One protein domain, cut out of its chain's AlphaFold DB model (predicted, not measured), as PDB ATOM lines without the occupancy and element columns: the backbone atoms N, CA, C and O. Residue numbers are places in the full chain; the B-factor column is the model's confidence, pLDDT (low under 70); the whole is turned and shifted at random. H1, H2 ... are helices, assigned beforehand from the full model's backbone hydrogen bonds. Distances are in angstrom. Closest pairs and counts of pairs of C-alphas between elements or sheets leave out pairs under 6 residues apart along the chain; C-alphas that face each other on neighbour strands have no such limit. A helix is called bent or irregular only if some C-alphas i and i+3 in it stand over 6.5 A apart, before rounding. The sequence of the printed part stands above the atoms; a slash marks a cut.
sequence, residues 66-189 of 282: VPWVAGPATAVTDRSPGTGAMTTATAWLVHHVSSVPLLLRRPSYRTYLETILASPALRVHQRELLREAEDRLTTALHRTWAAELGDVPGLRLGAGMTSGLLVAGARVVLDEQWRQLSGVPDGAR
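Overview. This is residues 66 to 189 of the 282 residues of the protein "Transcriptional regulator, TetR family" of Klenkia soli (UniProt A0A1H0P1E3). An elongated up-and-down bundle of four helices, H1, H2, H4 and H5, each running against the one before it in the chain, has a fifth, H3, across one end, between H2 and H4. At the other end the turn at residues 147 to 154, of which 147 to 149 belong to H4, sticks out. The printed part has 124 residues with five named helices, H1 to H5 in order, and no named strand: all helix. It is only just compact, close to loose, with a radius of gyration of the C-alphas of 16.4 A and spans of 53 by 31 by 18 A.

Along the chain. Find C-alpha 67 at (193.169, 304.417, 337.751), where H1, residues 67 to 77, begins; it is irregular, with C-alphas 69 and 72 7.5 A apart. Next come H2, residues 85 to 103, 26.8 A long and only just irregular, with C-alphas 98 and 101 6.8 A apart, and H3, residues 107 to 118. H4, residues 120 to 149, runs 43.2 A; H5, residues 155 to 181, runs 39.1 A to C-alpha 181 at (214.922, 302.579, 339.439).

Arrangement. Look first at Val 69 and Ala 133, the closest C-alphas of H1 and H4, 4.2 A apart; these helices touch at a shallow tilt of 2 degrees, the same way. H1 and H2 form a helical hairpin, closest at C-alphas 72 and 89, 5.0 A. H2 touches H5 at C-alphas 97 and 170, 6.6 A. H4 and H5 form another hairpin at a steep tilt of 39 degrees, closest at C-alphas 138 and 160, 5.0 A. H3 and H4, about perpendicular at 77 degrees, only just touch, only at the corner, with 3 pairs of C-alphas within 8 A, the closest 116 and 122, 5.1 A. Every O i to N i+4 pair is within hydrogen-bond range in H3, H4 and H5, against 5 of 7 in H1 and 13 of 15 in H2.

Size, cuts and confidence. The farthest C-alphas, Asp 151 and Pro 185, are 53.8 A apart. The printed part has no cut and no long link between helices. Confidence is low, under 70, at residues 181 to 189.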
ATOM      1  N   VAL A  66     194.516 300.497 339.330       88.62
ATOM      2  CA  VAL A  66     194.510 300.784 337.884       88.62
ATOM      3  C   VAL A  66     193.702 302.030 337.478       88.62
ATOM      4  O   VAL A  66     192.962 301.994 336.496       88.62
ATOM      5  N   PRO A  67     193.845 303.186 338.169       87.75
ATOM      6  CA  PRO A  67     193.169 304.417 337.751       87.75
ATOM      7  C   PRO A  67     193.593 304.866 336.343       87.75
ATOM      8  O   PRO A  67     192.861 305.610 335.705       87.75
ATOM      9  N   TRP A  68     194.730 304.384 335.836       89.06
ATOM     10  CA  TRP A  68     195.233 304.631 334.484       89.06
ATOM     11  C   TRP A  68     194.433 303.963 333.359       89.06
ATOM     12  O   TRP A  68     194.542 304.412 332.223       89.06
ATOM     13  N   VAL A  69     193.584 302.969 333.650       94.56
ATOM     14  CA  VAL A  69     192.704 302.349 332.639       94.56
ATOM     15  C   VAL A  69     191.529 303.265 332.282       94.56
ATOM     16  O   VAL A  69     191.154 303.394 331.122       94.56
ATOM     17  N   ALA A  70     190.940 303.933 333.278       94.12
ATOM     18  CA  ALA A  70     189.831 304.867 333.069       94.12
ATOM     19  C   ALA A  70     190.299 306.324 332.913       94.12
ATOM     20  O   ALA A  70     189.753 307.067 332.103       94.12
ATOM     21  N   GLY A  71     191.326 306.710 333.673       93.38
ATOM     22  CA  GLY A  71     191.788 308.079 333.896       93.38
ATOM     23  C   GLY A  71     191.863 308.983 332.666       93.38
ATOM     24  O   GLY A  71     191.216 310.029 332.692       93.38
ATOM     25  N   PRO A  72     192.576 308.624 331.580       90.62
ATOM     26  CA  PRO A  72     192.691 309.509 330.422       90.62
ATOM     27  C   PRO A  72     191.356 309.672 329.675       90.62
ATOM     28  O   PRO A  72     191.055 310.761 329.193       90.62
ATOM     29  N   ALA A  73     190.517 308.631 329.625       95.00
ATOM     30  CA  ALA A  73     189.190 308.684 329.007       95.00
ATOM     31  C   ALA A  73     188.183 309.488 329.851       95.00
ATOM     32  O   ALA A  73     187.409 310.284 329.315       95.00
ATOM     33  N   THR A  74     188.228 309.328 331.177       95.19
ATOM     34  CA  THR A  74     187.477 310.152 332.134       95.19
ATOM     35  C   THR A  74     187.900 311.616 332.029       95.19
ATOM     36  O   THR A  74     187.043 312.476 331.882       95.19
ATOM     37  N   ALA A  75     189.202 311.910 331.969       91.38
ATOM     38  CA  ALA A  75     189.709 313.273 331.819       91.38
ATOM     39  C   ALA A  75     189.247 313.950 330.513       91.38
ATOM     40  O   ALA A  75     188.959 315.142 330.519       91.38
ATOM     41  N   VAL A  76     189.128 313.209 329.403       89.81
ATOM     42  CA  VAL A  76     188.514 313.712 328.157       89.81
ATOM     43  C   VAL A  76     187.024 314.012 328.336       89.81
ATOM     44  O   VAL A  76     186.536 315.021 327.824       89.81
ATOM     45  N   THR A  77     186.304 313.137 329.038       92.75
ATOM     46  CA  THR A  77     184.845 313.221 329.208       92.75
ATOM     47  C   THR A  77     184.449 314.365 330.145       92.75
ATOM     48  O   THR A  77     183.572 315.152 329.802       92.75
ATOM     49  N   ASP A  78     185.158 314.508 331.265       91.12
ATOM     50  CA  ASP A  78     184.858 315.454 332.349       91.12
ATOM     51  C   ASP A  78     185.581 316.810 332.178       91.12
ATOM     52  O   ASP A  78     185.651 317.619 333.106       91.12
ATOM     53  N   ARG A  79     186.173 317.062 331.000       88.44
ATOM     54  CA  ARG A  79     186.945 318.280 330.711       88.44
ATOM     55  C   ARG A  79     186.066 319.537 330.766       88.44
ATOM     56  O   ARG A  79     184.913 319.523 330.336       88.44
ATOM     57  N   SER A  80     186.639 320.662 331.194       82.75
ATOM     58  CA  SER A  80     185.945 321.956 331.151       82.75
ATOM     59  C   SER A  80     185.581 322.355 329.709       82.75
ATOM     60  O   SER A  80     186.401 322.148 328.805       82.75
ATOM     61  N   PRO A  81     184.411 322.983 329.469       79.69
ATOM     62  CA  PRO A  81     184.061 323.532 328.160       79.69
ATOM     63  C   PRO A  81     185.160 324.447 327.603       79.69
ATOM     64  O   PRO A  81     185.785 325.204 328.346       79.69
ATOM     65  N   GLY A  82     185.421 324.355 326.297       75.50
ATOM     66  CA  GLY A  82     186.499 325.099 325.633       75.50
ATOM     67  C   GLY A  82     187.912 324.523 325.819       75.50
ATOM     68  O   GLY A  82     188.852 325.053 325.234       75.50
ATOM     69  N   THR A  83     188.094 323.433 326.580       78.88
ATOM     70  CA  THR A  83     189.388 322.728 326.654       78.88
ATOM     71  C   THR A  83     189.482 321.600 325.622       78.88
ATOM     72  O   THR A  83     188.544 320.827 325.421       78.88
ATOM     73  N   GLY A  84     190.631 321.503 324.946       78.94
ATOM     74  CA  GLY A  84     190.855 320.521 323.884       78.94
ATOM     75  C   GLY A  84     191.058 319.102 324.421       78.94
ATOM     76  O   GLY A  84     191.976 318.855 325.204       78.94
ATOM     77  N   ALA A  85     190.252 318.151 323.943       79.25
ATOM     78  CA  ALA A  85     190.250 316.755 324.394       79.25
ATOM     79  C   ALA A  85     191.640 316.088 324.391       79.25
ATOM     80  O   ALA A  85     192.046 315.478 325.380       79.25
ATOM     81  N   MET A  86     192.396 316.251 323.299       78.81
ATOM     82  CA  MET A  86     193.746 315.693 323.158       78.81
ATOM     83  C   MET A  86     194.730 316.294 324.173       78.81
ATOM     84  O   MET A  86     195.527 315.567 324.766       78.81
ATOM     85  N   THR A  87     194.650 317.606 324.414       74.19
ATOM     86  CA  THR A  87     195.473 318.309 325.409       74.19
ATOM     87  C   THR A  87     195.186 317.784 326.813       74.19
ATOM     88  O   THR A  87     196.121 317.489 327.554       74.19
ATOM     89  N   THR A  88     193.911 317.584 327.157       80.56
ATOM     90  CA  THR A  88     193.495 317.056 328.464       80.56
ATOM     91  C   THR A  88     193.932 315.599 328.666       80.56
ATOM     92  O   THR A  88     194.500 315.278 329.711       80.56
ATOM     93  N   ALA A  89     193.775 314.730 327.658       80.75
ATOM     94  CA  ALA A  89     194.286 313.353 327.696       80.75
ATOM     95  C   ALA A  89     195.813 313.311 327.895       80.75
ATOM     96  O   ALA A  89     196.324 312.571 328.739       80.75
ATOM     97  N   THR A  90     196.538 314.148 327.148       78.50
ATOM     98  CA  THR A  90     198.004 314.242 327.203       78.50
ATOM     99  C   THR A  90     198.471 314.755 328.565       78.50
ATOM    100  O   THR A  90     199.372 314.170 329.164       78.50
ATOM    101  N   ALA A  91     197.836 315.802 329.099       77.44
ATOM    102  CA  ALA A  91     198.143 316.347 330.419       77.44
ATOM    103  C   ALA A  91     197.918 315.311 331.533       77.44
ATOM    104  O   ALA A  91     198.765 315.177 332.419       77.44
ATOM    105  N   TRP A  92     196.832 314.530 331.453       88.06
ATOM    106  CA  TRP A  92     196.561 313.443 332.395       88.06
ATOM    107  C   TRP A  92     197.658 312.369 332.356       88.06
ATOM    108  O   TRP A  92     198.212 312.016 333.399       88.06
ATOM    109  N   LEU A  93     198.030 311.894 331.162       81.75
ATOM    110  CA  LEU A  93     199.071 310.874 330.989       81.75
ATOM    111  C   LEU A  93     200.445 311.371 331.455       81.75
ATOM    112  O   LEU A  93     201.135 310.664 332.189       81.75
ATOM    113  N   VAL A  94     200.822 312.606 331.105       77.50
ATOM    114  CA  VAL A  94     202.073 313.229 331.564       77.50
ATOM    115  C   VAL A  94     202.095 313.356 333.086       77.50
ATOM    116  O   VAL A  94     203.125 313.059 333.693       77.50
ATOM    117  N   HIS A  95     200.987 313.753 333.719       80.38
ATOM    118  CA  HIS A  95     200.886 313.806 335.179       80.38
ATOM    119  C   HIS A  95     201.037 312.413 335.806       80.38
ATOM    120  O   HIS A  95     201.861 312.237 336.705       80.38
ATOM    121  N   HIS A  96     200.311 311.414 335.294       83.06
ATOM    122  CA  HIS A  96     200.376 310.039 335.788       83.06
ATOM    123  C   HIS A  96     201.803 309.481 335.723       83.06
ATOM    124  O   HIS A  96     202.360 309.083 336.747       83.06
ATOM    125  N   VAL A  97     202.436 309.550 334.552       77.44
ATOM    126  CA  VAL A  97     203.803 309.065 334.320       77.44
ATOM    127  C   VAL A  97     204.850 309.857 335.117       77.44
ATOM    128  O   VAL A  97     205.822 309.282 335.597       77.44
ATOM    129  N   SER A  98     204.643 311.161 335.342       74.62
ATOM    130  CA  SER A  98     205.524 311.962 336.215       74.62
ATOM    131  C   SER A  98     205.364 311.612 337.707       74.62
ATOM    132  O   SER A  98     206.255 311.914 338.498       74.62
ATOM    133  N   SER A  99     204.252 310.987 338.113       78.06
ATOM    134  CA  SER A  99     203.986 310.615 339.514       78.06
ATOM    135  C   SER A  99     204.575 309.257 339.921       78.06
ATOM    136  O   SER A  99     204.903 309.055 341.094       78.06
ATOM    137  N   VAL A 100     204.749 308.330 338.972       78.06
ATOM    138  CA  VAL A 100     205.191 306.950 339.244       78.06
ATOM    139  C   VAL A 100     206.561 306.860 339.932       78.06
ATOM    140  O   VAL A 100     206.653 306.099 340.897       78.06
ATOM    141  N   PRO A 101     207.585 307.670 339.601       74.81
ATOM    142  CA  PRO A 101     208.850 307.673 340.341       74.81
ATOM    143  C   PRO A 101     208.708 307.993 341.841       74.81
ATOM    144  O   PRO A 101     209.476 307.483 342.653       74.81
ATOM    145  N   LEU A 102     207.705 308.787 342.243       75.81
ATOM    146  CA  LEU A 102     207.405 309.042 343.659       75.81
ATOM    147  C   LEU A 102     206.642 307.878 344.305       75.81
ATOM    148  O   LEU A 102     206.890 307.559 345.470       75.81
ATOM    149  N   LEU A 103     205.744 307.220 343.564       80.06
ATOM    150  CA  LEU A 103     205.069 306.003 344.025       80.06
ATOM    151  C   LEU A 103     206.081 304.873 344.249       80.06
ATOM    152  O   LEU A 103     206.039 304.231 345.294       80.06
ATOM    153  N   LEU A 104     207.052 304.719 343.345       77.56
ATOM    154  CA  LEU A 104     208.176 303.781 343.434       77.56
ATOM    155  C   LEU A 104     209.084 303.987 344.653       77.56
ATOM    156  O   LEU A 104     209.859 303.091 344.969       77.56
ATOM    157  N   ARG A 105     208.997 305.108 345.383       76.50
ATOM    158  CA  ARG A 105     209.690 305.262 346.680       76.50
ATOM    159  C   ARG A 105     208.976 304.540 347.830       76.50
ATOM    160  O   ARG A 105     209.557 304.392 348.899       76.50
ATOM    161  N   ARG A 106     207.725 304.106 347.639       83.94
ATOM    162  CA  ARG A 106     206.939 303.362 348.634       83.94
ATOM    163  C   ARG A 106     207.216 301.861 348.471       83.94
ATOM    164  O   ARG A 106     206.935 301.340 347.391       83.94
ATOM    165  N   PRO A 107     207.680 301.139 349.512       83.12
ATOM    166  CA  PRO A 107     207.966 299.704 349.414       83.12
ATOM    167  C   PRO A 107     206.789 298.892 348.860       83.12
ATOM    168  O   PRO A 107     206.957 298.117 347.929       83.12
ATOM    169  N   SER A 108     205.567 299.175 349.323       84.38
ATOM    170  CA  SER A 108     204.345 298.500 348.864       84.38
ATOM    171  C   SER A 108     204.028 298.676 347.373       84.38
ATOM    172  O   SER A 108     203.333 297.837 346.805       84.38
ATOM    173  N   TYR A 109     204.521 299.739 346.727       84.56
ATOM    174  CA  TYR A 109     204.354 299.944 345.286       84.56
ATOM    175  C   TYR A 109     205.465 299.260 344.474       84.56
ATOM    176  O   TYR A 109     205.192 298.787 343.373       84.56
ATOM    177  N   ARG A 110     206.683 299.139 345.027       84.81
ATOM    178  CA  ARG A 110     207.744 298.298 344.445       84.81
ATOM    179  C   ARG A 110     207.327 296.833 344.438       84.81
ATOM    180  O   ARG A 110     207.195 296.266 343.363       84.81
ATOM    181  N   THR A 111     206.961 296.284 345.599       87.19
ATOM    182  CA  THR A 111     206.503 294.890 345.736       87.19
ATOM    183  C   THR A 111     205.321 294.569 344.817       87.19
ATOM    184  O   THR A 111     205.255 293.485 344.244       87.19
ATOM    185  N   TYR A 112     204.411 295.527 344.611       88.69
ATOM    186  CA  TYR A 112     203.319 295.401 343.642       88.69
ATOM    187  C   TYR A 112     203.814 295.192 342.199       88.69
ATOM    188  O   TYR A 112     203.350 294.279 341.519       88.69
ATOM    189  N   LEU A 113     204.772 295.997 341.731       87.44
ATOM    190  CA  LEU A 113     205.329 295.859 340.382       87.44
ATOM    191  C   LEU A 113     206.251 294.639 340.249       87.44
ATOM    192  O   LEU A 113     206.176 293.937 339.245       87.44
ATOM    193  N   GLU A 114     207.056 294.340 341.268       87.56
ATOM    194  CA  GLU A 114     207.910 293.142 341.333       87.56
ATOM    195  C   GLU A 114     207.073 291.868 341.170       87.56
ATOM    196  O   GLU A 114     207.393 291.015 340.344       87.56
ATOM    197  N   THR A 115     205.943 291.781 341.879       92.25
ATOM    198  CA  THR A 115     204.997 290.661 341.774       92.25
ATOM    199  C   THR A 115     204.395 290.550 340.371       92.25
ATOM    200  O   THR A 115     204.309 289.449 339.827       92.25
ATOM    201  N   ILE A 116     204.006 291.680 339.757       92.00
ATOM    202  CA  ILE A 116     203.500 291.694 338.376       92.00
ATOM    203  C   ILE A 116     204.563 291.169 337.417       92.00
ATOM    204  O   ILE A 116     204.248 290.361 336.555       92.00
ATOM    205  N   LEU A 117     205.816 291.596 337.551       87.62
ATOM    206  CA  LEU A 117     206.888 291.196 336.640       87.62
ATOM    207  C   LEU A 117     207.332 289.740 336.838       87.62
ATOM    208  O   LEU A 117     207.746 289.102 335.866       87.62
ATOM    209  N   ALA A 118     207.203 289.219 338.062       89.19
ATOM    210  CA  ALA A 118     207.479 287.828 338.402       89.19
ATOM    211  C   ALA A 118     206.410 286.852 337.870       89.19
ATOM    212  O   ALA A 118     206.779 285.797 337.357       89.19
ATOM    213  N   SER A 119     205.113 287.192 337.933       94.62
ATOM    214  CA  SER A 119     204.031 286.295 337.485       94.62
ATOM    215  C   SER A 119     203.661 286.505 336.005       94.62
ATOM    216  O   SER A 119     203.176 287.577 335.623       94.62
ATOM    217  N   PRO A 120     203.791 285.481 335.134       94.25
ATOM    218  CA  PRO A 120     203.354 285.568 333.740       94.25
ATOM    219  C   PRO A 120     201.865 285.907 333.583       94.25
ATOM    220  O   PRO A 120     201.515 286.631 332.650       94.25
ATOM    221  N   ALA A 121     201.007 285.434 334.497       94.44
ATOM    222  CA  ALA A 121     199.565 285.688 334.477       94.44
ATOM    223  C   ALA A 121     199.252 287.181 334.668       94.44
ATOM    224  O   ALA A 121     198.556 287.780 333.845       94.44
ATOM    225  N   LEU A 122     199.867 287.822 335.669       95.94
ATOM    226  CA  LEU A 122     199.720 289.264 335.891       95.94
ATOM    227  C   LEU A 122     200.231 290.090 334.700       95.94
ATOM    228  O   LEU A 122     199.621 291.100 334.354       95.94
ATOM    229  N   ARG A 123     201.297 289.647 334.015       93.75
ATOM    230  CA  ARG A 123     201.798 290.312 332.795       93.75
ATOM    231  C   ARG A 123     200.850 290.173 331.610       93.75
ATOM    232  O   ARG A 123     200.804 291.086 330.788       93.75
ATOM    233  N   VAL A 124     200.156 289.039 331.465       95.69
ATOM    234  CA  VAL A 124     199.098 288.865 330.452       95.69
ATOM    235  C   VAL A 124     197.969 289.843 330.746       95.69
ATOM    236  O   VAL A 124     197.678 290.693 329.908       95.69
ATOM    237  N   HIS A 125     197.438 289.812 331.965       96.25
ATOM    238  CA  HIS A 125     196.305 290.645 332.350       96.25
ATOM    239  C   HIS A 125     196.616 292.153 332.308       96.25
ATOM    240  O   HIS A 125     195.804 292.954 331.853       96.25
ATOM    241  N   GLN A 126     197.838 292.573 332.653       94.50
ATOM    242  CA  GLN A 126     198.257 293.969 332.473       94.50
ATOM    243  C   GLN A 126     198.177 294.421 331.002       94.50
ATOM    244  O   GLN A 126     197.840 295.576 330.742       94.50
ATOM    245  N   ARG A 127     198.457 293.538 330.029       94.06
ATOM    246  CA  ARG A 127     198.313 293.860 328.595       94.06
ATOM    247  C   ARG A 127     196.848 293.990 328.181       94.06
ATOM    248  O   ARG A 127     196.544 294.855 327.366       94.06
ATOM    249  N   GLU A 128     195.957 293.193 328.765       95.88
ATOM    250  CA  GLU A 128     194.504 293.315 328.573       95.88
ATOM    251  C   GLU A 128     194.007 294.674 329.091       95.88
ATOM    252  O   GLU A 128     193.357 295.414 328.357       95.88
ATOM    253  N   LEU A 129     194.424 295.069 330.299       95.88
ATOM    254  CA  LEU A 129     194.103 296.369 330.899       95.88
ATOM    255  C   LEU A 129     194.680 297.560 330.107       95.88
ATOM    256  O   LEU A 129     194.039 298.602 329.988       95.88
ATOM    257  N   LEU A 130     195.879 297.423 329.530       94.06
ATOM    258  CA  LEU A 130     196.461 298.426 328.625       94.06
ATOM    259  C   LEU A 130     195.646 298.572 327.335       94.06
ATOM    260  O   LEU A 130     195.409 299.694 326.884       94.06
ATOM    261  N   ARG A 131     195.179 297.456 326.767       96.44
ATOM    262  CA  ARG A 131     194.299 297.460 325.596       96.44
ATOM    263  C   ARG A 131     192.931 298.070 325.924       96.44
ATOM    264  O   ARG A 131     192.408 298.864 325.147       96.44
ATOM    265  N   GLU A 132     192.389 297.775 327.102       97.12
ATOM    266  CA  GLU A 132     191.157 298.387 327.598       97.12
ATOM    267  C   GLU A 132     191.301 299.911 327.770       97.12
ATOM    268  O   GLU A 132     190.402 300.664 327.391       97.12
ATOM    269  N   ALA A 133     192.438 300.384 328.294       96.25
ATOM    270  CA  ALA A 133     192.730 301.812 328.429       96.25
ATOM    271  C   ALA A 133     192.720 302.533 327.068       96.25
ATOM    272  O   ALA A 133     192.153 303.622 326.931       96.25
ATOM    273  N   GLU A 134     193.306 301.901 326.049       96.25
ATOM    274  CA  GLU A 134     193.325 302.383 324.668       96.25
ATOM    275  C   GLU A 134     191.915 302.452 324.057       96.25
ATOM    276  O   GLU A 134     191.550 303.473 323.468       96.25
ATOM    277  N   ASP A 135     191.090 301.415 324.233       98.12
ATOM    278  CA  ASP A 135     189.716 301.374 323.711       98.12
ATOM    279  C   ASP A 135     188.784 302.377 324.410       98.12
ATOM    280  O   ASP A 135     187.952 303.032 323.763       98.12
ATOM    281  N   ARG A 136     188.952 302.565 325.725       98.38
ATOM    282  CA  ARG A 136     188.248 303.596 326.502       98.38
ATOM    283  C   ARG A 136     188.616 304.999 326.014       98.38
ATOM    284  O   ARG A 136     187.714 305.802 325.762       98.38
ATOM    285  N   LEU A 137     189.907 305.287 325.828       95.31
ATOM    286  CA  LEU A 137     190.372 306.586 325.328       95.31
ATOM    287  C   LEU A 137     189.921 306.833 323.881       95.31
ATOM    288  O   LEU A 137     189.390 307.905 323.588       95.31
ATOM    289  N   THR A 138     190.006 305.816 323.018       95.81
ATOM    290  CA  THR A 138     189.511 305.858 321.630       95.81
ATOM    291  C   THR A 138     188.034 306.229 321.594       95.81
ATOM    292  O   THR A 138     187.616 307.087 320.817       95.81
ATOM    293  N   THR A 139     187.233 305.608 322.462       97.94
ATOM    294  CA  THR A 139     185.795 305.870 322.561       97.94
ATOM    295  C   THR A 139     185.507 307.292 323.048       97.94
ATOM    296  O   THR A 139     184.628 307.952 322.494       97.94
ATOM    297  N   ALA A 140     186.246 307.783 324.048       96.12
ATOM    298  CA  ALA A 140     186.077 309.132 324.588       96.12
ATOM    299  C   ALA A 140     186.474 310.227 323.579       96.12
ATOM    300  O   ALA A 140     185.709 311.173 323.377       96.12
ATOM    301  N   LEU A 141     187.619 310.077 322.900       87.62
ATOM    302  CA  LEU A 141     188.070 310.999 321.850       87.62
ATOM    303  C   LEU A 141     187.108 310.999 320.656       87.62
ATOM    304  O   LEU A 141     186.655 312.063 320.248       87.62
ATOM    305  N   HIS A 142     186.719 309.821 320.155       91.38
ATOM    306  CA  HIS A 142     185.777 309.706 319.039       91.38
ATOM    307  C   HIS A 142     184.430 310.377 319.338       91.38
ATOM    308  O   HIS A 142     183.954 311.173 318.536       91.38
ATOM    309  N   ARG A 143     183.821 310.086 320.499       94.12
ATOM    310  CA  ARG A 143     182.547 310.709 320.908       94.12
ATOM    311  C   ARG A 143     182.669 312.225 321.030       94.12
ATOM    312  O   ARG A 143     181.760 312.937 320.620       94.12
ATOM    313  N   THR A 144     183.785 312.698 321.578       88.94
ATOM    314  CA  THR A 144     184.053 314.126 321.749       88.94
ATOM    315  C   THR A 144     184.165 314.836 320.405       88.94
ATOM    316  O   THR A 144     183.437 315.791 320.157       88.94
ATOM    317  N   TRP A 145     185.022 314.345 319.511       86.88
ATOM    318  CA  TRP A 145     185.218 314.982 318.213       86.88
ATOM    319  C   TRP A 145     183.991 314.862 317.308       86.88
ATOM    320  O   TRP A 145     183.704 315.805 316.583       86.88
ATOM    321  N   ALA A 146     183.226 313.767 317.374       90.19
ATOM    322  CA  ALA A 146     181.987 313.636 316.604       90.19
ATOM    323  C   ALA A 146     180.917 314.651 317.051       90.19
ATOM    324  O   ALA A 146     180.142 315.132 316.229       90.19
ATOM    325  N   ALA A 147     180.893 315.015 318.338       89.75
ATOM    326  CA  ALA A 147     180.010 316.061 318.854       89.75
ATOM    327  C   ALA A 147     180.457 317.485 318.461       89.75
ATOM    328  O   ALA A 147     179.614 318.370 318.344       89.75
ATOM    329  N   GLU A 148     181.760 317.711 318.262       83.69
ATOM    330  CA  GLU A 148     182.334 319.024 317.918       83.69
ATOM    331  C   GLU A 148     182.446 319.266 316.397       83.69
ATOM    332  O   GLU A 148     182.327 320.406 315.953       83.69
ATOM    333  N   LEU A 149     182.668 318.215 315.597       82.38
ATOM    334  CA  LEU A 149     182.947 318.284 314.153       82.38
ATOM    335  C   LEU A 149     181.856 317.651 313.271       82.38
ATOM    336  O   LEU A 149     181.879 317.833 312.054       82.38
ATOM    337  N   GLY A 150     180.918 316.900 313.853       83.00
ATOM    338  CA  GLY A 150     179.948 316.094 313.111       83.00
ATOM    339  C   GLY A 150     180.533 314.785 312.561       83.00
ATOM    340  O   GLY A 150     181.567 314.294 313.018       83.00
ATOM    341  N   ASP A 151     179.843 314.197 311.580       78.56
ATOM    342  CA  ASP A 151     180.223 312.917 310.968       78.56
ATOM    343  C   ASP A 151     181.328 313.100 309.914       78.56
ATOM    344  O   ASP A 151     181.077 313.255 308.717       78.56
ATOM    345  N   VAL A 152     182.577 313.143 310.383       80.88
ATOM    346  CA  VAL A 152     183.771 313.267 309.535       80.88
ATOM    347  C   VAL A 152     184.331 311.873 309.202       80.88
ATOM    348  O   VAL A 152     184.707 311.129 310.116       80.88
ATOM    349  N   PRO A 153     184.475 311.503 307.912       79.19
ATOM    350  CA  PRO A 153     185.068 310.228 307.519       79.19
ATOM    351  C   PRO A 153     186.457 310.001 308.133       79.19
ATOM    352  O   PRO A 153     187.316 310.879 308.128       79.19
ATOM    353  N   GLY A 154     186.690 308.797 308.660       77.56
ATOM    354  CA  GLY A 154     187.970 308.419 309.272       77.56
ATOM    355  C   GLY A 154     188.173 308.877 310.722       77.56
ATOM    356  O   GLY A 154     189.173 308.497 311.331       77.56
ATOM    357  N   LEU A 155     187.228 309.602 311.335       78.31
ATOM    358  CA  LEU A 155     187.380 310.123 312.701       78.31
ATOM    359  C   LEU A 155     187.642 309.030 313.757       78.31
ATOM    360  O   LEU A 155     188.465 309.204 314.657       78.31
ATOM    361  N   ARG A 156     186.999 307.862 313.614       86.06
ATOM    362  CA  ARG A 156     187.230 306.677 314.464       86.06
ATOM    363  C   ARG A 156     188.655 306.130 314.334       86.06
ATOM    364  O   ARG A 156     189.227 305.714 315.339       86.06
ATOM    365  N   LEU A 157     189.225 306.154 313.127       80.38
ATOM    366  CA  LEU A 157     190.603 305.730 312.867       80.38
ATOM    367  C   LEU A 157     191.595 306.719 313.492       80.38
ATOM    368  O   LEU A 157     192.515 306.289 314.182       80.38
ATOM    369  N   GLY A 158     191.360 308.026 313.332       76.69
ATOM    370  CA  GLY A 158     192.141 309.069 314.004       76.69
ATOM    371  C   GLY A 158     192.158 308.886 315.525       76.69
ATOM    372  O   GLY A 158     193.228 308.805 316.122       76.69
ATOM    373  N   ALA A 159     190.984 308.714 316.143       81.31
ATOM    374  CA  ALA A 159     190.866 308.506 317.588       81.31
ATOM    375  C   ALA A 159     191.594 307.239 318.070       81.31
ATOM    376  O   ALA A 159     192.223 307.266 319.129       81.31
ATOM    377  N   GLY A 160     191.545 306.156 317.284       84.88
ATOM    378  CA  GLY A 160     192.284 304.923 317.557       84.88
ATOM    379  C   GLY A 160     193.797 305.133 317.510       84.88
ATOM    380  O   GLY A 160     194.485 304.851 318.486       84.88
ATOM    381  N   MET A 161     194.315 305.709 316.420       82.38
ATOM    382  CA  MET A 161     195.753 305.967 316.258       82.38
ATOM    383  C   MET A 161     196.301 306.901 317.345       82.38
ATOM    384  O   MET A 161     197.335 306.601 317.940       82.38
ATOM    385  N   THR A 162     195.595 307.993 317.666       80.62
ATOM    386  CA  THR A 162     195.984 308.901 318.757       80.62
ATOM    387  C   THR A 162     196.016 308.178 320.105       80.62
ATOM    388  O   THR A 162     196.968 308.347 320.865       80.62
ATOM    389  N   SER A 163     195.017 307.341 320.403       87.19
ATOM    390  CA  SER A 163     194.955 306.601 321.672       87.19
ATOM    391  C   SER A 163     196.066 305.561 321.786       87.19
ATOM    392  O   SER A 163     196.750 305.518 322.808       87.19
ATOM    393  N   GLY A 164     196.294 304.777 320.727       87.88
ATOM    394  CA  GLY A 164     197.356 303.774 320.664       87.88
ATOM    395  C   GLY A 164     198.742 304.385 320.861       87.88
ATOM    396  O   GLY A 164     199.507 303.902 321.693       87.88
ATOM    397  N   LEU A 165     199.046 305.498 320.181       83.44
ATOM    398  CA  LEU A 165     200.314 306.222 320.345       83.44
ATOM    399  C   LEU A 165     200.497 306.759 321.773       83.44
ATOM    400  O   LEU A 165     201.562 306.579 322.363       83.44
ATOM    401  N   LEU A 166     199.462 307.379 322.350       83.19
ATOM    402  CA  LEU A 166     199.520 307.942 323.701       83.19
ATOM    403  C   LEU A 166     199.693 306.864 324.786       83.19
ATOM    404  O   LEU A 166     200.525 307.024 325.683       83.19
ATOM    405  N   VAL A 167     198.950 305.754 324.702       88.31
ATOM    406  CA  VAL A 167     199.044 304.639 325.661       88.31
ATOM    407  C   VAL A 167     200.359 303.874 325.495       88.31
ATOM    408  O   VAL A 167     201.010 303.557 326.492       88.31
ATOM    409  N   ALA A 168     200.809 303.627 324.259       86.62
ATOM    410  CA  ALA A 168     202.099 302.989 324.001       86.62
ATOM    411  C   ALA A 168     203.273 303.847 324.495       86.62
ATOM    412  O   ALA A 168     204.172 303.315 325.146       86.62
ATOM    413  N   GLY A 169     203.239 305.162 324.250       79.94
ATOM    414  CA  GLY A 169     204.235 306.106 324.757       79.94
ATOM    415  C   GLY A 169     204.298 306.095 326.284       79.94
ATOM    416  O   GLY A 169     205.364 305.865 326.852       79.94
ATOM    417  N   ALA A 170     203.152 306.239 326.960       82.25
ATOM    418  CA  ALA A 170     203.087 306.172 328.419       82.25
ATOM    419  C   ALA A 170     203.643 304.844 328.969       82.25
ATOM    420  O   ALA A 170     204.444 304.861 329.901       82.25
ATOM    421  N   ARG A 171     203.287 303.703 328.361       87.50
ATOM    422  CA  ARG A 171     203.804 302.382 328.751       87.50
ATOM    423  C   ARG A 171     205.326 302.288 328.616       87.50
ATOM    424  O   ARG A 171     205.975 301.886 329.571       87.50
ATOM    425  N   VAL A 172     205.893 302.682 327.472       82.69
ATOM    426  CA  VAL A 172     207.351 302.644 327.245       82.69
ATOM    427  C   VAL A 172     208.092 303.484 328.285       82.69
ATOM    428  O   VAL A 172     209.115 303.048 328.808       82.69
ATOM    429  N   VAL A 173     207.551 304.652 328.644       76.56
ATOM    430  CA  VAL A 173     208.136 305.488 329.696       76.56
ATOM    431  C   VAL A 173     208.091 304.804 331.070       76.56
ATOM    432  O   VAL A 173     209.067 304.870 331.815       76.56
ATOM    433  N   LEU A 174     206.991 304.135 331.418       80.12
ATOM    434  CA  LEU A 174     206.866 303.405 332.687       80.12
ATOM    435  C   LEU A 174     207.812 302.193 332.752       80.12
ATOM    436  O   LEU A 174     208.455 301.979 333.782       80.12
ATOM    437  N   ASP A 175     207.946 301.453 331.649       80.31
ATOM    438  CA  ASP A 175     208.883 300.330 331.508       80.31
ATOM    439  C   ASP A 175     210.349 300.802 331.681       80.31
ATOM    440  O   ASP A 175     211.164 300.114 332.302       80.31
ATOM    441  N   GLU A 176     210.686 301.995 331.173       76.75
ATOM    442  CA  GLU A 176     211.998 302.642 331.337       76.75
ATOM    443  C   GLU A 176     212.259 303.077 332.786       76.75
ATOM    444  O   GLU A 176     213.278 302.704 333.373       76.75
ATOM    445  N   GLN A 177     211.316 303.814 333.388       76.44
ATOM    446  CA  GLN A 177     211.403 304.266 334.782       76.44
ATOM    447  C   GLN A 177     211.607 303.094 335.743       76.44
ATOM    448  O   GLN A 177     212.439 303.180 336.647       76.44
ATOM    449  N   TRP A 178     210.876 301.991 335.539       75.56
ATOM    450  CA  TRP A 178     211.076 300.776 336.319       75.56
ATOM    451  C   TRP A 178     212.502 300.240 336.161       75.56
ATOM    452  O   TRP A 178     213.180 300.023 337.166       75.56
ATOM    453  N   ARG A 179     212.986 300.059 334.924       75.69
ATOM    454  CA  ARG A 179     214.303 299.456 334.663       75.69
ATOM    455  C   ARG A 179     215.442 300.230 335.325       75.69
ATOM    456  O   ARG A 179     216.321 299.612 335.917       75.69
ATOM    457  N   GLN A 180     215.403 301.561 335.265       70.38
ATOM    458  CA  GLN A 180     216.421 302.411 335.887       70.38
ATOM    459  C   GLN A 180     216.330 302.392 337.421       70.38
ATOM    460  O   GLN A 180     217.334 302.194 338.104       70.38
ATOM    461  N   LEU A 181     215.122 302.521 337.984       66.19
ATOM    462  CA  LEU A 181     214.922 302.579 339.439       66.19
ATOM    463  C   LEU A 181     215.066 301.215 340.142       66.19
ATOM    464  O   LEU A 181     215.248 301.185 341.357       66.19
ATOM    465  N   SER A 182     215.031 300.108 339.396       65.00
ATOM    466  CA  SER A 182     215.311 298.753 339.903       65.00
ATOM    467  C   SER A 182     216.794 298.503 340.191       65.00
ATOM    468  O   SER A 182     217.121 297.606 340.962       65.00
ATOM    469  N   GLY A 183     217.693 299.252 339.540       58.19
ATOM    470  CA  GLY A 183     219.138 299.007 339.576       58.19
ATOM    471  C   GLY A 183     219.943 299.931 340.491       58.19
ATOM    472  O   GLY A 183     221.141 299.711 340.651       58.19
ATOM    473  N   VAL A 184     219.331 300.969 341.077       53.53
ATOM    474  CA  VAL A 184     220.058 302.044 341.778       53.53
ATOM    475  C   VAL A 184     219.513 302.256 343.201       53.53
ATOM    476  O   VAL A 184     218.382 302.727 343.344       53.53
ATOM    477  N   PRO A 185     220.307 301.995 344.264       50.44
ATOM    478  CA  PRO A 185     219.865 302.156 345.656       50.44
ATOM    479  C   PRO A 185     219.376 303.569 346.024       50.44
ATOM    480  O   PRO A 185     218.476 303.704 346.850       50.44
ATOM    481  N   ASP A 186     219.924 304.606 345.378       53.78
ATOM    482  CA  ASP A 186     219.704 306.028 345.691       53.78
ATOM    483  C   ASP A 186     219.247 306.877 344.477       53.78
ATOM    484  O   ASP A 186     219.507 308.079 344.399       53.78
ATOM    485  N   GLY A 187     218.509 306.285 343.528       50.22
ATOM    486  CA  GLY A 187     218.060 306.930 342.272       50.22
ATOM    487  C   GLY A 187     217.123 308.151 342.401       50.22
ATOM    488  O   GLY A 187     216.519 308.588 341.427       50.22
ATOM    489  N   ALA A 188     216.964 308.726 343.597       48.31
ATOM    490  CA  ALA A 188     216.083 309.863 343.859       48.31
ATOM    491  C   ALA A 188     216.630 311.222 343.370       48.31
ATOM    492  O   ALA A 188     215.856 312.176 343.293       48.31
ATOM    493  N   ARG A 189     217.933 311.336 343.067       50.09
ATOM    494  CA  ARG A 189     218.575 312.615 342.690       50.09
ATOM    495  C   ARG A 189     218.324 313.054 341.241       50.09
ATOM    496  O   ARG A 189     218.451 314.240 340.964       50.09
TER     497      ARG A 189